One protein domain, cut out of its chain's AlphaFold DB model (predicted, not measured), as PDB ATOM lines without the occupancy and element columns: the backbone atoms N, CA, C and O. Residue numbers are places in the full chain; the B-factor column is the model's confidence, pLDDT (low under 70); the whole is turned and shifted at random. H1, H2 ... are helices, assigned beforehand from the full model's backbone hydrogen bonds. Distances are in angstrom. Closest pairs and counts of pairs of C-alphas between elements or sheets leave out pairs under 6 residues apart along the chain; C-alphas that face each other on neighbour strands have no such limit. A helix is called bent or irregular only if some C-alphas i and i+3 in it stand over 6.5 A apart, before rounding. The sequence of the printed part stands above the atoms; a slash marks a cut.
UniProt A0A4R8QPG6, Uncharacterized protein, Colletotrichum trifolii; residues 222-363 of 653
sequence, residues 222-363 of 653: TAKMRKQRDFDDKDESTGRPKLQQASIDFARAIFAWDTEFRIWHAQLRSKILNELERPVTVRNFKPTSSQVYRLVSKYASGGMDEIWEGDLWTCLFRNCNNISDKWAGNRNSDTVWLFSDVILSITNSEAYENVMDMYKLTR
ATOM      1  N   THR A 222     -12.999  -4.805 -18.606       66.38
ATOM      2  CA  THR A 222     -12.565  -4.022 -19.775       66.38
ATOM      3  C   THR A 222     -13.608  -2.965 -20.152       66.38
ATOM      4  O   THR A 222     -13.269  -1.800 -20.360       66.38
ATOM      5  N   ALA A 223     -14.896  -3.326 -20.130       62.66
ATOM      6  CA  ALA A 223     -16.007  -2.402 -20.359       62.66
ATOM      7  C   ALA A 223     -16.187  -1.351 -19.243       62.66
ATOM      8  O   ALA A 223     -16.634  -0.240 -19.533       62.66
ATOM      9  N   LYS A 224     -15.838  -1.662 -17.983       63.19
ATOM     10  CA  LYS A 224     -15.792  -0.666 -16.895       63.19
ATOM     11  C   LYS A 224     -14.626   0.308 -17.072       63.19
ATOM     12  O   LYS A 224     -14.846   1.510 -17.009       63.19
ATOM     13  N   MET A 225     -13.415  -0.193 -17.327       68.50
ATOM     14  CA  MET A 225     -12.225   0.651 -17.495       68.50
ATOM     15  C   MET A 225     -12.323   1.567 -18.717       68.50
ATOM     16  O   MET A 225     -11.866   2.704 -18.647       68.50
ATOM     17  N   ARG A 226     -12.965   1.118 -19.808       66.81
ATOM     18  CA  ARG A 226     -13.245   1.978 -20.968       66.81
ATOM     19  C   ARG A 226     -14.166   3.141 -20.582       66.81
ATOM     20  O   ARG A 226     -13.755   4.278 -20.719       66.81
ATOM     21  N   LYS A 227     -15.310   2.867 -19.943       65.12
ATOM     22  CA  LYS A 227     -16.271   3.904 -19.504       65.12
ATOM     23  C   LYS A 227     -15.742   4.864 -18.439       65.12
ATOM     24  O   LYS A 227     -16.235   5.981 -18.346       65.12
ATOM     25  N   GLN A 228     -14.782   4.425 -17.626       67.94
ATOM     26  CA  GLN A 228     -14.059   5.301 -16.706       67.94
ATOM     27  C   GLN A 228     -13.123   6.232 -17.492       67.94
ATOM     28  O   GLN A 228     -13.199   7.444 -17.331       67.94
ATOM     29  N   ARG A 229     -12.347   5.687 -18.442       72.75
ATOM     30  CA  ARG A 229     -11.516   6.482 -19.357       72.75
ATOM     31  C   ARG A 229     -12.341   7.479 -20.172       72.75
ATOM     32  O   ARG A 229     -11.961   8.631 -20.219       72.75
ATOM     33  N   ASP A 230     -13.496   7.083 -20.709       66.25
ATOM     34  CA  ASP A 230     -14.405   7.959 -21.470       66.25
ATOM     35  C   ASP A 230     -14.979   9.133 -20.627       66.25
ATOM     36  O   ASP A 230     -15.602  10.047 -21.173       66.25
ATOM     37  N   PHE A 231     -14.796   9.108 -19.297       73.69
ATOM     38  CA  PHE A 231     -15.107  10.205 -18.373       73.69
ATOM     39  C   PHE A 231     -13.867  11.007 -17.947       73.69
ATOM     40  O   PHE A 231     -13.940  12.229 -17.806       73.69
ATOM     41  N   ASP A 232     -12.745  10.321 -17.722       79.44
ATOM     42  CA  ASP A 232     -11.471  10.930 -17.330       79.44
ATOM     43  C   ASP A 232     -10.815  11.687 -18.506       79.44
ATOM     44  O   ASP A 232     -10.146  12.701 -18.293       79.44
ATOM     45  N   ASP A 233     -11.072  11.249 -19.745       87.75
ATOM     46  CA  ASP A 233     -10.838  11.992 -20.985       87.75
ATOM     47  C   ASP A 233     -11.718  13.253 -21.003       87.75
ATOM     48  O   ASP A 233     -12.904  13.234 -21.356       87.75
ATOM     49  N   LYS A 234     -11.110  14.379 -20.633       90.69
ATOM     50  CA  LYS A 234     -11.715  15.709 -20.714       90.69
ATOM     51  C   LYS A 234     -11.474  16.351 -22.072       90.69
ATOM     52  O   LYS A 234     -10.457  16.106 -22.717       90.69
ATOM     53  N   ASP A 235     -12.418  17.180 -22.485       89.25
ATOM     54  CA  ASP A 235     -12.219  18.151 -23.545       89.25
ATOM     55  C   ASP A 235     -11.222  19.225 -23.083       89.25
ATOM     56  O   ASP A 235     -11.317  19.731 -21.962       89.25
ATOM     57  N   GLU A 236     -10.259  19.562 -23.938       88.00
ATOM     58  CA  GLU A 236      -9.177  20.497 -23.607       88.00
ATOM     59  C   GLU A 236      -9.649  21.959 -23.562       88.00
ATOM     60  O   GLU A 236      -9.039  22.774 -22.872       88.00
ATOM     61  N   SER A 237     -10.750  22.294 -24.248       90.69
ATOM     62  CA  SER A 237     -11.285  23.657 -24.318       90.69
ATOM     63  C   SER A 237     -12.267  23.979 -23.187       90.69
ATOM     64  O   SER A 237     -12.272  25.104 -22.688       90.69
ATOM     65  N   THR A 238     -13.077  23.007 -22.744       90.62
ATOM     66  CA  THR A 238     -14.096  23.228 -21.696       90.62
ATOM     67  C   THR A 238     -13.787  22.556 -20.358       90.62
ATOM     68  O   THR A 238     -14.455  22.846 -19.361       90.62
ATOM     69  N   GLY A 239     -12.816  21.637 -20.302       91.88
ATOM     70  CA  GLY A 239     -12.480  20.857 -19.106       91.88
ATOM     71  C   GLY A 239     -13.562  19.857 -18.666       91.88
ATOM     72  O   GLY A 239     -13.403  19.193 -17.635       91.88
ATOM     73  N   ARG A 240     -14.661  19.744 -19.425       90.44
ATOM     74  CA  ARG A 240     -15.761  18.790 -19.212       90.44
ATOM     75  C   ARG A 240     -15.376  17.422 -19.802       90.44
ATOM     76  O   ARG A 240     -14.562  17.381 -20.717       90.44
ATOM     77  N   PRO A 241     -15.939  16.294 -19.337       91.88
ATOM     78  CA  PRO A 241     -15.751  14.994 -19.991       91.88
ATOM     79  C   PRO A 241     -16.118  15.063 -21.481       91.88
ATOM     80  O   PRO A 241     -17.167  15.623 -21.810       91.88
ATOM     81  N   LYS A 242     -15.325  14.467 -22.384       88.62
ATOM     82  CA  LYS A 242     -15.567  14.544 -23.846       88.62
ATOM     83  C   LYS A 242     -16.975  14.081 -24.235       88.62
ATOM     84  O   LYS A 242     -17.620  14.693 -25.082       88.62
ATOM     85  N   LEU A 243     -17.502  13.056 -23.557       84.38
ATOM     86  CA  LEU A 243     -18.873  12.573 -23.754       84.38
ATOM     87  C   LEU A 243     -19.947  13.593 -23.322       84.38
ATOM     88  O   LEU A 243     -20.996  13.677 -23.961       84.38
ATOM     89  N   GLN A 244     -19.698  14.395 -22.280       87.81
ATOM     90  CA  GLN A 244     -20.596  15.495 -21.914       87.81
ATOM     91  C   GLN A 244     -20.535  16.592 -22.983       87.81
ATOM     92  O   GLN A 244     -21.582  17.038 -23.446       87.81
ATOM     93  N   GLN A 245     -19.331  16.969 -23.424       91.81
ATOM     94  CA  GLN A 245     -19.140  17.996 -24.449       91.81
ATOM     95  C   GLN A 245     -19.845  17.629 -25.766       91.81
ATOM     96  O   GLN A 245     -20.679  18.391 -26.245       91.81
ATOM     97  N   ALA A 246     -19.649  16.401 -26.260       86.25
ATOM     98  CA  ALA A 246     -20.348  15.887 -27.440       86.25
ATOM     99  C   ALA A 246     -21.886  15.881 -27.293       86.25
ATOM    100  O   ALA A 246     -22.594  16.126 -28.266       86.25
ATOM    101  N   SER A 247     -22.413  15.648 -26.083       84.50
ATOM    102  CA  SER A 247     -23.862  15.738 -25.806       84.50
ATOM    103  C   SER A 247     -24.394  17.163 -25.948       84.50
ATOM    104  O   SER A 247     -25.486  17.371 -26.474       84.50
ATOM    105  N   ILE A 248     -23.620  18.141 -25.478       89.06
ATOM    106  CA  ILE A 248     -23.970  19.559 -25.530       89.06
ATOM    107  C   ILE A 248     -23.910  20.065 -26.973       89.06
ATOM    108  O   ILE A 248     -24.846  20.714 -27.429       89.06
ATOM    109  N   ASP A 249     -22.844  19.746 -27.707       89.62
ATOM    110  CA  ASP A 249     -22.653  20.267 -29.062       89.62
ATOM    111  C   ASP A 249     -23.587  19.600 -30.082       89.62
ATOM    112  O   ASP A 249     -24.079  20.283 -30.978       89.62
ATOM    113  N   PHE A 250     -23.957  18.325 -29.886       85.88
ATOM    114  CA  PHE A 250     -25.067  17.693 -30.612       85.88
ATOM    115  C   PHE A 250     -26.394  18.438 -30.384       85.88
ATOM    116  O   PHE A 250     -27.067  18.823 -31.341       85.88
ATOM    117  N   ALA A 251     -26.749  18.701 -29.120       86.88
ATOM    118  CA  ALA A 251     -27.976  19.424 -28.790       86.88
ATOM    119  C   ALA A 251     -27.969  20.854 -29.358       86.88
ATOM    120  O   ALA A 251     -28.979  21.304 -29.892       86.88
ATOM    121  N   ARG A 252     -26.829  21.558 -29.310       90.44
ATOM    122  CA  ARG A 252     -26.658  22.890 -29.919       90.44
ATOM    123  C   ARG A 252     -26.805  22.860 -31.440       90.44
ATOM    124  O   ARG A 252     -27.486  23.728 -31.975       90.44
ATOM    125  N   ALA A 253     -26.206  21.883 -32.126       86.19
ATOM    126  CA  ALA A 253     -26.265  21.776 -33.585       86.19
ATOM    127  C   ALA A 253     -27.711  21.659 -34.093       86.19
ATOM    128  O   ALA A 253     -28.110  22.385 -35.001       86.19
ATOM    129  N   ILE A 254     -28.528  20.820 -33.454       80.31
ATOM    130  CA  ILE A 254     -29.924  20.636 -33.872       80.31
ATOM    131  C   ILE A 254     -30.846  21.713 -33.285       80.31
ATOM    132  O   ILE A 254     -31.794  22.118 -33.948       80.31
ATOM    133  N   PHE A 255     -30.548  22.296 -32.117       87.69
ATOM    134  CA  PHE A 255     -31.256  23.506 -31.674       87.69
ATOM    135  C   PHE A 255     -30.963  24.740 -32.540       87.69
ATOM    136  O   PHE A 255     -31.769  25.675 -32.514       87.69
ATOM    137  N   ALA A 256     -29.875  24.735 -33.324       85.88
ATOM    138  CA  ALA A 256     -29.647  25.692 -34.402       85.88
ATOM    139  C   ALA A 256     -30.534  25.388 -35.625       85.88
ATOM    140  O   ALA A 256     -31.182  26.307 -36.121       85.88
ATOM    141  N   TRP A 257     -30.662  24.125 -36.056       79.62
ATOM    142  CA  TRP A 257     -31.617  23.733 -37.116       79.62
ATOM    143  C   TRP A 257     -33.070  24.078 -36.715       79.62
ATOM    144  O   TRP A 257     -33.834  24.642 -37.491       79.62
ATOM    145  N   ASP A 258     -33.426  23.886 -35.445       81.12
ATOM    146  CA  ASP A 258     -34.712  24.284 -34.858       81.12
ATOM    147  C   ASP A 258     -34.925  25.815 -34.727       81.12
ATOM    148  O   ASP A 258     -35.974  26.280 -34.266       81.12
ATOM    149  N   THR A 259     -33.960  26.665 -35.097       75.25
ATOM    150  CA  THR A 259     -34.250  28.111 -35.229       75.25
ATOM    151  C   THR A 259     -35.123  28.419 -36.447       75.25
ATOM    152  O   THR A 259     -35.901  29.376 -36.396       75.25
ATOM    153  N   GLU A 260     -35.062  27.575 -37.481       74.12
ATOM    154  CA  GLU A 260     -35.879  27.668 -38.693       74.12
ATOM    155  C   GLU A 260     -37.303  27.146 -38.443       74.12
ATOM    156  O   GLU A 260     -38.273  27.893 -38.576       74.12
ATOM    157  N   PHE A 261     -37.429  25.897 -37.986       71.44
ATOM    158  CA  PHE A 261     -38.723  25.221 -37.812       71.44
ATOM    159  C   PHE A 261     -39.472  25.575 -36.516       71.44
ATOM    160  O   PHE A 261     -40.685  25.385 -36.442       71.44
ATOM    161  N   ARG A 262     -38.771  26.091 -35.493       80.88
ATOM    162  CA  ARG A 262     -39.338  26.559 -34.209       80.88
ATOM    163  C   ARG A 262     -40.217  25.526 -33.485       80.88
ATOM    164  O   ARG A 262     -41.194  25.886 -32.832       80.88
ATOM    165  N   ILE A 263     -39.848  24.254 -33.575       78.19
ATOM    166  CA  ILE A 263     -40.540  23.116 -32.966       78.19
ATOM    167  C   ILE A 263     -40.381  23.160 -31.440       78.19
ATOM    168  O   ILE A 263     -41.354  23.003 -30.700       78.19
ATOM    169  N   TRP A 264     -39.156  23.397 -30.952       79.75
ATOM    170  CA  TRP A 264     -38.879  23.422 -29.518       79.75
ATOM    171  C   TRP A 264     -39.006  24.841 -28.965       79.75
ATOM    172  O   TRP A 264     -38.267  25.759 -29.346       79.75
ATOM    173  N   HIS A 265     -39.904  25.018 -27.992       84.19
ATOM    174  CA  HIS A 265     -40.046  26.289 -27.286       84.19
ATOM    175  C   HIS A 265     -38.706  26.715 -26.657       84.19
ATOM    176  O   HIS A 265     -37.996  25.890 -26.076       84.19
ATOM    177  N   ALA A 266     -38.354  28.002 -26.751       83.50
ATOM    178  CA  ALA A 266     -37.029  28.500 -26.364       83.50
ATOM    179  C   ALA A 266     -36.661  28.150 -24.908       83.50
ATOM    180  O   ALA A 266     -35.551  27.697 -24.643       83.50
ATOM    181  N   GLN A 267     -37.625  28.237 -23.982       84.00
ATOM    182  CA  GLN A 267     -37.438  27.827 -22.586       84.00
ATOM    183  C   GLN A 267     -37.077  26.337 -22.441       84.00
ATOM    184  O   GLN A 267     -36.269  25.985 -21.583       84.00
ATOM    185  N   LEU A 268     -37.646  25.456 -23.274       81.81
ATOM    186  CA  LEU A 268     -37.344  24.023 -23.242       81.81
ATOM    187  C   LEU A 268     -35.948  23.745 -23.816       81.81
ATOM    188  O   LEU A 268     -35.208  22.974 -23.209       81.81
ATOM    189  N   ARG A 269     -35.543  24.425 -24.900       85.50
ATOM    190  CA  ARG A 269     -34.156  24.371 -25.409       85.50
ATOM    191  C   ARG A 269     -33.156  24.798 -24.335       85.50
ATOM    192  O   ARG A 269     -32.237  24.042 -24.026       85.50
ATOM    193  N   SER A 270     -33.380  25.948 -23.695       87.44
ATOM    194  CA  SER A 270     -32.547  26.427 -22.584       87.44
ATOM    195  C   SER A 270     -32.529  25.453 -21.403       87.44
ATOM    196  O   SER A 270     -31.469  25.213 -20.837       87.44
ATOM    197  N   LYS A 271     -33.663  24.834 -21.046       84.62
ATOM    198  CA  LYS A 271     -33.730  23.825 -19.974       84.62
ATOM    199  C   LYS A 271     -32.927  22.562 -20.312       84.62
ATOM    200  O   LYS A 271     -32.226  22.047 -19.444       84.62
ATOM    201  N   ILE A 272     -33.021  22.069 -21.551       82.50
ATOM    202  CA  ILE A 272     -32.269  20.895 -22.020       82.50
ATOM    203  C   ILE A 272     -30.768  21.198 -22.010       82.50
ATOM    204  O   ILE A 272     -30.003  20.422 -21.440       82.50
ATOM    205  N   LEU A 273     -30.349  22.345 -22.560       88.31
ATOM    206  CA  LEU A 273     -28.949  22.769 -22.518       88.31
ATOM    207  C   LEU A 273     -28.454  22.932 -21.076       88.31
ATOM    208  O   LEU A 273     -27.431  22.353 -20.740       88.31
ATOM    209  N   ASN A 274     -29.189  23.608 -20.191       87.38
ATOM    210  CA  ASN A 274     -28.760  23.825 -18.804       87.38
ATOM    211  C   ASN A 274     -28.545  22.517 -18.014       87.38
ATOM    212  O   ASN A 274     -27.605  22.442 -17.224       87.38
ATOM    213  N   GLU A 275     -29.358  21.473 -18.224       82.81
ATOM    214  CA  GLU A 275     -29.126  20.160 -17.588       82.81
ATOM    215  C   GLU A 275     -28.017  19.339 -18.279       82.81
ATOM    216  O   GLU A 275     -27.324  18.576 -17.606       82.81
ATOM    217  N   LEU A 276     -27.784  19.511 -19.588       85.38
ATOM    218  CA  LEU A 276     -26.625  18.924 -20.282       85.38
ATOM    219  C   LEU A 276     -25.304  19.625 -19.922       85.38
ATOM    220  O   LEU A 276     -24.259  18.982 -19.874       85.38
ATOM    221  N   GLU A 277     -25.337  20.930 -19.647       89.31
ATOM    222  CA  GLU A 277     -24.187  21.754 -19.254       89.31
ATOM    223  C   GLU A 277     -23.873  21.696 -17.753       89.31
ATOM    224  O   GLU A 277     -22.776  22.081 -17.336       89.31
ATOM    225  N   ARG A 278     -24.799  21.181 -16.937       87.12
ATOM    226  CA  ARG A 278     -24.638  21.014 -15.490       87.12
ATOM    227  C   ARG A 278     -23.330  20.274 -15.163       87.12
ATOM    228  O   ARG A 278     -23.069  19.229 -15.759       87.12
ATOM    229  N   PRO A 279     -22.498  20.747 -14.215       83.12
ATOM    230  CA  PRO A 279     -21.205  20.126 -13.939       83.12
ATOM    231  C   PRO A 279     -21.365  18.690 -13.425       83.12
ATOM    232  O   PRO A 279     -21.966  18.434 -12.377       83.12
ATOM    233  N   VAL A 280     -20.806  17.744 -14.177       80.81
ATOM    234  CA  VAL A 280     -20.909  16.311 -13.909       80.81
ATOM    235  C   VAL A 280     -19.717  15.829 -13.071       80.81
ATOM    236  O   VAL A 280     -18.564  16.130 -13.364       80.81
ATOM    237  N   THR A 281     -19.986  15.020 -12.043       79.25
ATOM    238  CA  THR A 281     -18.963  14.358 -11.207       79.25
ATOM    239  C   THR A 281     -19.014  12.840 -11.388       79.25
ATOM    240  O   THR A 281     -20.075  12.307 -11.704       79.25
ATOM    241  N   VAL A 282     -17.926  12.114 -11.094       72.06
ATOM    242  CA  VAL A 282     -17.874  10.632 -11.172       72.06
ATOM    243  C   VAL A 282     -19.001   9.951 -10.370       72.06
ATOM    244  O   VAL A 282     -19.492   8.893 -10.749       72.06
ATOM    245  N   ARG A 283     -19.449  10.557  -9.257       66.44
ATOM    246  CA  ARG A 283     -20.548  10.021  -8.428       66.44
ATOM    247  C   ARG A 283     -21.927  10.219  -9.067       66.44
ATOM    248  O   ARG A 283     -22.799   9.364  -8.905       66.44
ATOM    249  N   ASN A 284     -22.108  11.328  -9.784       67.31
ATOM    250  CA  ASN A 284     -23.373  11.708 -10.412       67.31
ATOM    251  C   ASN A 284     -23.482  11.147 -11.842       67.31
ATOM    252  O   ASN A 284     -24.583  10.857 -12.310       67.31
ATOM    253  N   PHE A 285     -22.353  10.931 -12.525       64.19
ATOM    254  CA  PHE A 285     -22.315  10.306 -13.840       64.19
ATOM    255  C   PHE A 285     -22.487   8.797 -13.733       64.19
ATOM    256  O   PHE A 285     -21.556   8.039 -13.471       64.19
ATOM    257  N   LYS A 286     -23.702   8.341 -14.015       63.78
ATOM    258  CA  LYS A 286     -23.969   6.939 -14.327       63.78
ATOM    259  C   LYS A 286     -24.328   6.842 -15.813       63.78
ATOM    260  O   LYS A 286     -25.509   6.744 -16.150       63.78
ATOM    261  N   PRO A 287     -23.328   6.826 -16.723       56.44
ATOM    262  CA  PRO A 287     -23.565   6.656 -18.159       56.44
ATOM    263  C   PRO A 287     -24.130   5.266 -18.482       56.44
ATOM    264  O   PRO A 287     -24.544   5.002 -19.601       56.44
ATOM    265  N   THR A 288     -24.168   4.350 -17.511       51.78
ATOM    266  CA  THR A 288     -24.894   3.080 -17.591       51.78
ATOM    267  C   THR A 288     -26.379   3.182 -17.243       51.78
ATOM    268  O   THR A 288     -27.135   2.352 -17.741       51.78
ATOM    269  N   SER A 289     -26.820   4.146 -16.421       57.62
ATOM    270  CA  SER A 289     -28.244   4.303 -16.088       57.62
ATOM    271  C   SER A 289     -28.951   5.234 -17.066       57.62
ATOM    272  O   SER A 289     -29.958   4.831 -17.641       57.62
ATOM    273  N   SER A 290     -28.407   6.423 -17.343       68.00
ATOM    274  CA  SER A 290     -29.008   7.331 -18.329       68.00
ATOM    275  C   SER A 290     -29.064   6.674 -19.713       68.00
ATOM    276  O   SER A 290     -28.066   6.136 -20.199       68.00
ATOM    277  N   GLN A 291     -30.241   6.676 -20.344       70.62
ATOM    278  CA  GLN A 291     -30.400   6.202 -21.720       70.62
ATOM    279  C   GLN A 291     -29.851   7.228 -22.725       70.62
ATOM    280  O   GLN A 291     -29.183   6.833 -23.678       70.62
ATOM    281  N   VAL A 292     -30.015   8.530 -22.446       69.25
ATOM    282  CA  VAL A 292     -29.452   9.640 -23.239       69.25
ATOM    283  C   VAL A 292     -27.943   9.474 -23.416       69.25
ATOM    284  O   VAL A 292     -27.473   9.351 -24.542       69.25
ATOM    285  N   TYR A 293     -27.179   9.367 -22.323       70.06
ATOM    286  CA  TYR A 293     -25.718   9.248 -22.416       70.06
ATOM    287  C   TYR A 293     -25.246   7.946 -23.092       70.06
ATOM    288  O   TYR A 293     -24.147   7.923 -23.639       70.06
ATOM    289  N   ARG A 294     -26.061   6.879 -23.128       75.88
ATOM    290  CA  ARG A 294     -25.757   5.669 -23.920       75.88
ATOM    291  C   ARG A 294     -25.942   5.894 -25.417       75.88
ATOM    292  O   ARG A 294     -25.106   5.438 -26.192       75.88
ATOM    293  N   LEU A 295     -27.006   6.593 -25.811       74.69
ATOM    294  CA  LEU A 295     -27.276   6.915 -27.211       74.69
ATOM    295  C   LEU A 295     -26.264   7.941 -27.744       74.69
ATOM    296  O   LEU A 295     -25.645   7.681 -28.773       74.69
ATOM    297  N   VAL A 296     -25.973   9.016 -26.996       69.44
ATOM    298  CA  VAL A 296     -24.903   9.960 -27.375       69.44
ATOM    299  C   VAL A 296     -23.530   9.283 -27.389       69.44
ATOM    300  O   VAL A 296     -22.734   9.555 -28.279       69.44
ATOM    301  N   SER A 297     -23.231   8.363 -26.465       71.88
ATOM    302  CA  SER A 297     -21.947   7.640 -26.484       71.88
ATOM    303  C   SER A 297     -21.771   6.794 -27.745       71.88
ATOM    304  O   SER A 297     -20.674   6.777 -28.299       71.88
ATOM    305  N   LYS A 298     -22.836   6.144 -28.233       76.94
ATOM    306  CA  LYS A 298     -22.823   5.463 -29.534       76.94
ATOM    307  C   LYS A 298     -22.649   6.459 -30.689       76.94
ATOM    308  O   LYS A 298     -21.718   6.274 -31.469       76.94
ATOM    309  N   TYR A 299     -23.458   7.524 -30.738       71.94
ATOM    310  CA  TYR A 299     -23.368   8.606 -31.731       71.94
ATOM    311  C   TYR A 299     -21.936   9.165 -31.842       71.94
ATOM    312  O   TYR A 299     -21.318   9.113 -32.900       71.94
ATOM    313  N   ALA A 300     -21.357   9.604 -30.720       70.25
ATOM    314  CA  ALA A 300     -20.021  10.199 -30.650       70.25
ATOM    315  C   ALA A 300     -18.888   9.201 -30.963       70.25
ATOM    316  O   ALA A 300     -17.788   9.612 -31.319       70.25
ATOM    317  N   SER A 301     -19.151   7.893 -30.858       77.06
ATOM    318  CA  SER A 301     -18.232   6.835 -31.308       77.06
ATOM    319  C   SER A 301     -18.364   6.480 -32.798       77.06
ATOM    320  O   SER A 301     -17.709   5.545 -33.254       77.06
ATOM    321  N   GLY A 302     -19.204   7.199 -33.554       76.25
ATOM    322  CA  GLY A 302     -19.472   6.952 -34.974       76.25
ATOM    323  C   GLY A 302     -20.453   5.807 -35.248       76.25
ATOM    324  O   GLY A 302     -20.648   5.441 -36.400       76.25
ATOM    325  N   GLY A 303     -21.091   5.243 -34.216       74.88
ATOM    326  CA  GLY A 303     -22.046   4.131 -34.322       74.88
ATOM    327  C   GLY A 303     -23.437   4.550 -34.809       74.88
ATOM    328  O   GLY A 303     -24.429   4.196 -34.170       74.88
ATOM    329  N   MET A 304     -23.497   5.338 -35.886       57.25
ATOM    330  CA  MET A 304     -24.728   5.909 -36.452       57.25
ATOM    331  C   MET A 304     -25.641   4.847 -37.069       57.25
ATOM    332  O   MET A 304     -26.852   4.923 -36.903       57.25
ATOM    333  N   ASP A 305     -25.061   3.818 -37.689       61.44
ATOM    334  CA  ASP A 305     -25.754   2.744 -38.418       61.44
ATOM    335  C   ASP A 305     -26.823   1.992 -37.587       61.44
ATOM    336  O   ASP A 305     -27.690   1.323 -38.146       61.44
ATOM    337  N   GLU A 306     -26.770   2.093 -36.252       58.72
ATOM    338  CA  GLU A 306     -27.712   1.468 -35.313       58.72
ATOM    339  C   GLU A 306     -28.600   2.459 -34.529       58.72
ATOM    340  O   GLU A 306     -29.409   2.006 -33.716       58.72
ATOM    341  N   ILE A 307     -28.450   3.783 -34.682       64.69
ATOM    342  CA  ILE A 307     -29.242   4.779 -33.934       64.69
ATOM    343  C   ILE A 307     -30.047   5.656 -34.882       64.69
ATOM    344  O   ILE A 307     -29.508   6.479 -35.614       64.69
ATOM    345  N   TRP A 308     -31.367   5.540 -34.767       72.25
ATOM    346  CA  TRP A 308     -32.298   6.495 -35.351       72.25
ATOM    347  C   TRP A 308     -32.318   7.762 -34.495       72.25
ATOM    348  O   TRP A 308     -32.411   7.695 -33.269       72.25
ATOM    349  N   GLU A 309     -32.249   8.932 -35.128       66.62
ATOM    350  CA  GLU A 309     -32.159  10.212 -34.414       66.62
ATOM    351  C   GLU A 309     -33.360  10.438 -33.467       66.62
ATOM    352  O   GLU A 309     -33.203  10.915 -32.339       66.62
ATOM    353  N   GLY A 310     -34.547   9.971 -33.876       72.19
ATOM    354  CA  GLY A 310     -35.772   9.978 -33.072       72.19
ATOM    355  C   GLY A 310     -35.681   9.237 -31.728       72.19
ATOM    356  O   GLY A 310     -36.319   9.668 -30.767       72.19
ATOM    357  N   ASP A 311     -34.852   8.191 -31.593       72.31
ATOM    358  CA  ASP A 311     -34.637   7.505 -30.305       72.31
ATOM    359  C   ASP A 311     -33.896   8.407 -29.308       72.31
ATOM    360  O   ASP A 311     -34.243   8.475 -28.122       72.31
ATOM    361  N   LEU A 312     -32.873   9.119 -29.789       72.62
ATOM    362  CA  LEU A 312     -32.066  10.037 -28.988       72.62
ATOM    363  C   LEU A 312     -32.908  11.241 -28.545       72.62
ATOM    364  O   LEU A 312     -32.914  11.577 -27.356       72.62
ATOM    365  N   TRP A 313     -33.710  11.802 -29.450       70.44
ATOM    366  CA  TRP A 313     -34.686  12.850 -29.138       70.44
ATOM    367  C   TRP A 313     -35.767  12.413 -28.159       70.44
ATOM    368  O   TRP A 313     -36.039  13.116 -27.184       70.44
ATOM    369  N   THR A 314     -36.338  11.227 -28.359       72.50
ATOM    370  CA  THR A 314     -37.321  10.642 -27.444       72.50
ATOM    371  C   THR A 314     -36.733  10.469 -26.040       72.50
ATOM    372  O   THR A 314     -37.407  10.742 -25.043       72.50
ATOM    373  N   CYS A 315     -35.460  10.084 -25.924       72.44
ATOM    374  CA  CYS A 315     -34.779   9.985 -24.633       72.44
ATOM    375  C   CYS A 315     -34.485  11.356 -23.999       72.44
ATOM    376  O   CYS A 315     -34.695  11.514 -22.795       72.44
ATOM    377  N   LEU A 316     -34.045  12.349 -24.782       68.38
ATOM    378  CA  LEU A 316     -33.824  13.723 -24.312       68.38
ATOM    379  C   LEU A 316     -35.127  14.352 -23.795       68.38
ATOM    380  O   LEU A 316     -35.166  14.855 -22.669       68.38
ATOM    381  N   PHE A 317     -36.215  14.246 -24.565       68.88
ATOM    382  CA  PHE A 317     -37.534  14.750 -24.178       68.88
ATOM    383  C   PHE A 317     -38.059  14.079 -22.904       68.88
ATOM    384  O   PHE A 317     -38.516  14.776 -21.993       68.88
ATOM    385  N   ARG A 318     -37.969  12.741 -22.804       69.31
ATOM    386  CA  ARG A 318     -38.369  11.997 -21.596       69.31
ATOM    387  C   ARG A 318     -37.611  12.490 -20.365       69.31
ATOM    388  O   ARG A 318     -38.239  12.831 -19.365       69.31
ATOM    389  N   ASN A 319     -36.283  12.578 -20.461       66.69
ATOM    390  CA  ASN A 319     -35.408  12.968 -19.359       66.69
ATOM    391  C   ASN A 319     -35.727  14.386 -18.851       66.69
ATOM    392  O   ASN A 319     -35.969  14.580 -17.664       66.69
ATOM    393  N   CYS A 320     -35.826  15.373 -19.745       62.31
ATOM    394  CA  CYS A 320     -36.055  16.771 -19.358       62.31
ATOM    395  C   CYS A 320     -37.502  17.089 -18.923       62.31
ATOM    396  O   CYS A 320     -37.753  18.170 -18.376       62.31
ATOM    397  N   ASN A 321     -38.437  16.148 -19.098       61.28
ATOM    398  CA  ASN A 321     -39.809  16.202 -18.577       61.28
ATOM    399  C   ASN A 321     -40.066  15.207 -17.421       61.28
ATOM    400  O   ASN A 321     -41.213  15.044 -17.013       61.28
ATOM    401  N   ASN A 322     -39.029  14.550 -16.878       66.56
ATOM    402  CA  ASN A 322     -39.131  13.520 -15.828       66.56
ATOM    403  C   ASN A 322     -40.076  12.339 -16.173       66.56
ATOM    404  O   ASN A 322     -40.635  11.692 -15.284       66.56
ATOM    405  N   ILE A 323     -40.257  12.031 -17.462       57.16
ATOM    406  CA  ILE A 323     -41.112  10.928 -17.921       57.16
ATOM    407  C   ILE A 323     -40.369   9.609 -17.693       57.16
ATOM    408  O   ILE A 323     -39.416   9.288 -18.397       57.16
ATOM    409  N   SER A 324     -40.816   8.840 -16.697       46.34
ATOM    410  CA  SER A 324     -40.176   7.585 -16.286       46.34
ATOM    411  C   SER A 324     -40.093   6.545 -17.411       46.34
ATOM    412  O   SER A 324     -41.100   6.249 -18.056       46.34
ATOM    413  N   ASP A 325     -38.936   5.882 -17.527       52.28
ATOM    414  CA  ASP A 325     -38.655   4.749 -18.428       52.28
ATOM    415  C   ASP A 325     -39.729   3.644 -18.421       52.28
ATOM    416  O   ASP A 325     -39.901   2.931 -19.410       52.28
ATOM    417  N   LYS A 326     -40.515   3.510 -17.339       40.81
ATOM    418  CA  LYS A 326     -41.661   2.583 -17.276       40.81
ATOM    419  C   LYS A 326     -42.697   2.830 -18.385       40.81
ATOM    420  O   LYS A 326     -43.340   1.880 -18.823       40.81
ATOM    421  N   TRP A 327     -42.815   4.062 -18.888       36.88
ATOM    422  CA  TRP A 327     -43.670   4.409 -20.032       36.88
ATOM    423  C   TRP A 327     -43.113   3.935 -21.385       36.88
ATOM    424  O   TRP A 327     -43.861   3.902 -22.357       36.88
ATOM    425  N   ALA A 328     -41.840   3.538 -21.465       39.44
ATOM    426  CA  ALA A 328     -41.249   2.929 -22.661       39.44
ATOM    427  C   ALA A 328     -41.425   1.397 -22.700       39.44
ATOM    428  O   ALA A 328     -41.399   0.803 -23.773       39.44
ATOM    429  N   GLY A 329     -41.607   0.752 -21.540       34.31
ATOM    430  CA  GLY A 329     -41.759  -0.707 -21.440       34.31
ATOM    431  C   GLY A 329     -43.108  -1.238 -21.938       34.31
ATOM    432  O   GLY A 329     -43.177  -2.355 -22.447       34.31
ATOM    433  N   ASN A 330     -44.174  -0.438 -21.830       33.84
ATOM    434  CA  ASN A 330     -45.481  -0.751 -22.409       33.84
ATOM    435  C   ASN A 330     -45.608  -0.130 -23.804       33.84
ATOM    436  O   ASN A 330     -45.447   1.076 -23.965       33.84
ATOM    437  N   ARG A 331     -46.004  -0.941 -24.794       36.78
ATOM    438  CA  ARG A 331     -46.183  -0.540 -26.206       36.78
ATOM    439  C   ARG A 331     -47.333   0.453 -26.466       36.78
ATOM    440  O   ARG A 331     -47.567   0.793 -27.616       36.78
ATOM    441  N   ASN A 332     -48.021   0.918 -25.422       36.84
ATOM    442  CA  ASN A 332     -49.261   1.702 -25.493       36.84
ATOM    443  C   ASN A 332     -49.069   3.157 -25.013       36.84
ATOM    444  O   ASN A 332     -50.015   3.805 -24.570       36.84
ATOM    445  N   SER A 333     -47.837   3.673 -25.014       48.34
ATOM    446  CA  SER A 333     -47.574   5.098 -24.787       48.34
ATOM    447  C   SER A 333     -47.683   5.873 -26.102       48.34
ATOM    448  O   SER A 333     -46.724   6.490 -26.556       48.34
ATOM    449  N   ASP A 334     -48.875   5.866 -26.708       52.81
ATOM    450  CA  ASP A 334     -49.178   6.475 -28.015       52.81
ATOM    451  C   ASP A 334     -48.699   7.932 -28.114       52.81
ATOM    452  O   ASP A 334     -48.254   8.379 -29.160       52.81
ATOM    453  N   THR A 335     -48.743   8.677 -27.006       51.78
ATOM    454  CA  THR A 335     -48.237  10.057 -26.908       51.78
ATOM    455  C   THR A 335     -46.739  10.172 -27.199       51.78
ATOM    456  O   THR A 335     -46.293  11.210 -27.669       51.78
ATOM    457  N   VAL A 336     -45.956   9.135 -26.894       53.00
ATOM    458  CA  VAL A 336     -44.506   9.099 -27.116       53.00
ATOM    459  C   VAL A 336     -44.166   8.532 -28.491       53.00
ATOM    460  O   VAL A 336     -43.190   8.982 -29.076       53.00
ATOM    461  N   TRP A 337     -44.987   7.623 -29.033       56.19
ATOM    462  CA  TRP A 337     -44.918   7.266 -30.455       56.19
ATOM    463  C   TRP A 337     -45.213   8.489 -31.317       56.19
ATOM    464  O   TRP A 337     -44.303   8.953 -31.980       56.19
ATOM    465  N   LEU A 338     -46.371   9.137 -31.157       58.22
ATOM    466  CA  LEU A 338     -46.713  10.368 -31.883       58.22
ATOM    467  C   LEU A 338     -45.666  11.484 -31.715       58.22
ATOM    468  O   LEU A 338     -45.440  12.247 -32.648       58.22
ATOM    469  N   PHE A 339     -45.007  11.590 -30.554       60.19
ATOM    470  CA  PHE A 339     -43.889  12.522 -30.374       60.19
ATOM    471  C   PHE A 339     -42.643  12.101 -31.167       60.19
ATOM    472  O   PHE A 339     -42.037  12.932 -31.835       60.19
ATOM    473  N   SER A 340     -42.267  10.820 -31.116       60.62
ATOM    474  CA  SER A 340     -41.178  10.277 -31.932       60.62
ATOM    475  C   SER A 340     -41.481  10.407 -33.424       60.62
ATOM    476  O   SER A 340     -40.575  10.710 -34.183       60.62
ATOM    477  N   ASP A 341     -42.733  10.231 -33.839       62.19
ATOM    478  CA  ASP A 341     -43.178  10.343 -35.224       62.19
ATOM    479  C   ASP A 341     -43.117  11.808 -35.698       62.19
ATOM    480  O   ASP A 341     -42.583  12.066 -36.769       62.19
ATOM    481  N   VAL A 342     -43.539  12.782 -34.869       63.00
ATOM    482  CA  VAL A 342     -43.305  14.222 -35.125       63.00
ATOM    483  C   VAL A 342     -41.817  14.498 -35.344       63.00
ATOM    484  O   VAL A 342     -41.454  15.117 -36.342       63.00
ATOM    485  N   ILE A 343     -40.953  14.024 -34.438       65.31
ATOM    486  CA  ILE A 343     -39.499  14.188 -34.566       65.31
ATOM    487  C   ILE A 343     -38.974  13.516 -35.838       65.31
ATOM    488  O   ILE A 343     -38.174  14.120 -36.541       65.31
ATOM    489  N   LEU A 344     -39.419  12.300 -36.155       62.78
ATOM    490  CA  LEU A 344     -38.958  11.564 -37.329       62.78
ATOM    491  C   LEU A 344     -39.365  12.265 -38.625       62.78
ATOM    492  O   LEU A 344     -38.529  12.387 -39.516       62.78
ATOM    493  N   SER A 345     -40.581  12.809 -38.716       61.47
ATOM    494  CA  SER A 345     -40.984  13.633 -39.860       61.47
ATOM    495  C   SER A 345     -40.119  14.888 -40.008       61.47
ATOM    496  O   SER A 345     -39.785  15.266 -41.128       61.47
ATOM    497  N   ILE A 346     -39.680  15.497 -38.902       59.84
ATOM    498  CA  ILE A 346     -38.729  16.620 -38.928       59.84
ATOM    499  C   ILE A 346     -37.345  16.164 -39.413       59.84
ATOM    500  O   ILE A 346     -36.806  16.756 -40.344       59.84
ATOM    501  N   THR A 347     -36.762  15.113 -38.824       59.59
ATOM    502  CA  THR A 347     -35.395  14.659 -39.161       59.59
ATOM    503  C   THR A 347     -35.302  14.077 -40.572       59.59
ATOM    504  O   THR A 347     -34.260  14.168 -41.214       59.59
ATOM    505  N   ASN A 348     -36.402  13.517 -41.085       68.25
ATOM    506  CA  ASN A 348     -36.519  13.034 -42.461       68.25
ATOM    507  C   ASN A 348     -36.781  14.162 -43.481       68.25
ATOM    508  O   ASN A 348     -36.917  13.872 -44.671       68.25
ATOM    509  N   SER A 349     -36.864  15.425 -43.043       62.03
ATOM    510  CA  SER A 349     -37.210  16.588 -43.874       62.03
ATOM    511  C   SER A 349     -38.546  16.429 -44.618       62.03
ATOM    512  O   SER A 349     -38.663  16.786 -45.793       62.03
ATOM    513  N   GLU A 350     -39.563  15.875 -43.951       67.69
ATOM    514  CA  GLU A 350     -40.918  15.828 -44.501       67.69
ATOM    515  C   GLU A 350     -41.520  17.235 -44.652       67.69
ATOM    516  O   GLU A 350     -41.086  18.206 -44.029       67.69
ATOM    517  N   ALA A 351     -42.558  17.347 -45.484       68.62
ATOM    518  CA  ALA A 351     -43.265  18.605 -45.683       68.62
ATOM    519  C   ALA A 351     -43.780  19.170 -44.347       68.62
ATOM    520  O   ALA A 351     -44.308  18.434 -43.511       68.62
ATOM    521  N   TYR A 352     -43.693  20.495 -44.182       62.03
ATOM    522  CA  TYR A 352     -44.154  21.194 -42.975       62.03
ATOM    523  C   TYR A 352     -45.596  20.820 -42.592       62.03
ATOM    524  O   TYR A 352     -45.914  20.711 -41.413       62.03
ATOM    525  N   GLU A 353     -46.458  20.560 -43.578       67.00
ATOM    526  CA  GLU A 353     -47.841  20.120 -43.369       67.00
ATOM    527  C   GLU A 353     -47.934  18.769 -42.634       67.00
ATOM    528  O   GLU A 353     -48.699  18.671 -41.676       67.00
ATOM    529  N   ASN A 354     -47.100  17.777 -42.982       68.00
ATOM    530  CA  ASN A 354     -47.033  16.481 -42.289       68.00
ATOM    531  C   ASN A 354     -46.608  16.665 -40.827       68.00
ATOM    532  O   ASN A 354     -47.278  16.185 -39.911       68.00
ATOM    533  N   VAL A 355     -45.519  17.414 -40.607       61.62
ATOM    534  CA  VAL A 355     -45.004  17.745 -39.267       61.62
ATOM    535  C   VAL A 355     -46.082  18.450 -38.437       61.62
ATOM    536  O   VAL A 355     -46.277  18.136 -37.262       61.62
ATOM    537  N   MET A 356     -46.820  19.374 -39.054       63.81
ATOM    538  CA  MET A 356     -47.847  20.177 -38.399       63.81
ATOM    539  C   MET A 356     -49.132  19.381 -38.113       63.81
ATOM    540  O   MET A 356     -49.775  19.625 -37.093       63.81
ATOM    541  N   ASP A 357     -49.506  18.408 -38.946       69.06
ATOM    542  CA  ASP A 357     -50.625  17.488 -38.684       69.06
ATOM    543  C   ASP A 357     -50.284  16.451 -37.609       69.06
ATOM    544  O   ASP A 357     -51.064  16.250 -36.673       69.06
ATOM    545  N   MET A 358     -49.082  15.872 -37.653       63.94
ATOM    546  CA  MET A 358     -48.575  15.020 -36.575       63.94
ATOM    547  C   MET A 358     -48.478  15.795 -35.254       63.94
ATOM    548  O   MET A 358     -48.889  15.297 -34.203       63.94
ATOM    549  N   TYR A 359     -48.061  17.063 -35.296       61.28
ATOM    550  CA  TYR A 359     -48.107  17.942 -34.133       61.28
ATOM    551  C   TYR A 359     -49.540  18.153 -33.610       61.28
ATOM    552  O   TYR A 359     -49.763  18.001 -32.405       61.28
ATOM    553  N   LYS A 360     -50.531  18.436 -34.474       67.50
ATOM    554  CA  LYS A 360     -51.946  18.588 -34.068       67.50
ATOM    555  C   LYS A 360     -52.475  17.349 -33.328       67.50
ATOM    556  O   LYS A 360     -53.278  17.505 -32.412       67.50
ATOM    557  N   LEU A 361     -51.995  16.144 -33.656       64.81
ATOM    558  CA  LEU A 361     -52.335  14.892 -32.955       64.81
ATOM    559  C   LEU A 361     -51.685  14.755 -31.556       64.81
ATOM    560  O   LEU A 361     -52.169  13.980 -30.719       64.81
ATOM    561  N   THR A 362     -50.615  15.509 -31.277       58.34
ATOM    562  CA  THR A 362     -49.963  15.584 -29.953       58.34
ATOM    563  C   THR A 362     -50.475  16.733 -29.077       58.34
ATOM    564  O   THR A 362     -50.526  16.580 -27.850       58.34
ATOM    565  N   ARG A 363     -50.870  17.869 -29.675       53.50
ATOM    566  CA  ARG A 363     -51.291  19.086 -28.958       53.50
ATOM    567  C   ARG A 363     -52.486  18.802 -28.037       53.50
ATOM    568  O   ARG A 363     -53.450  18.151 -28.424       53.50
TER     569      ARG A 363
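What this domain is: This is residues 222 to 363 of the 653 residues of an uncharacterized protein of Colletotrichum trifolii (UniProt A0A4R8QPG6). Three helical hairpins follow one another: the long pair H2 and H3 makes one side, the pair H4 and H5 packs across it, and the pair H7 and H8 packs on H5 at one end of the longest axis. H1 sits at the opposite end, by the first residues of H2, and the short H6 lies in the loop from H5 to H7, touching no helix. You will find 142 printed residues with eight named helices, H1 to H8 in order, and no named strand: the class is all helix. The whole is compact, with a radius of gyration of the C-alphas of 15.9 A, and spans 46 by 34 by 29 A.

How they stand to each other: Start at H1, residues 222 to 232, which touches H2, residues 242 to 261, at residues 242 to 243 of H2 alone; the closest C-alphas, of Asp 230 and Leu 243, are 6.8 A apart. H2 and H3, residues 266 to 277, form a hairpin, opposite ways at a shallow tilt of 10 degrees; their closest C-alphas, of Ile 248 and Leu 276, are 5.9 A apart. Look next at H4, residues 291 to 300: it touches residues 243 to 247 of H2, about perpendicular at 89 degrees, closest at the C-alphas of Ser 247 and Val 296, 6.1 A. H4 and H5, residues 309 to 320, are a hairpin at a steep tilt of 40 degrees, closest at the C-alphas of Val 292 and Cys 315, 5.5 A. H5 also touches H3, about perpendicular at 88 degrees, closest at the C-alphas of Ile 272 and Cys 320, 6.2 A. H6, residues 326 to 329, and H7, residues 334 to 347, are only just apart, the closest C-alphas being 8.3 A from each other. H7 touches H5 at a steep tilt of 53 degrees, closest at the C-alphas of Gly 310 and Ser 340, 5.5 A. H7 and H8, residues 352 to 362, form a hairpin at a shallow tilt of 15 degrees, closest at the C-alphas of Val 342 and Met 358, 5.5 A. In H3, H4, H5, H7 and H8 every O i to N i+4 pair is within hydrogen-bond range, in H1 6 of 7 and in H2 13 of 16; H6 is too short for such a pair.

Where its parts are: Find C-alpha 222 at (-12.565, -4.022, -19.775), where H1 begins; it runs 15.2 A. H2 runs 29.1 A from C-alpha 242 at (-15.567, 14.544, -23.846); it is neither bent nor irregular, but only just: C-alphas 257 and 260 are 6.0 A apart. H3 measures 16.2 A, H4 14.3 A, H5 16.9 A, H6 5.3 A and H7 19.5 A. H8, 15.3 A, ends at C-alpha 362 at (-49.963, 15.584, -29.953).

The domain as a whole: The C-alphas farthest apart, of Thr 222 and Glu 353, are 48.8 A from each other. The printed part has no cut, and its one long link is residues 278 to 290, between H3 and H4. Mean pLDDT of the printed part is 70.7; 71 residues are under 70, among them 316 to 363, and H6 has a mean of 38.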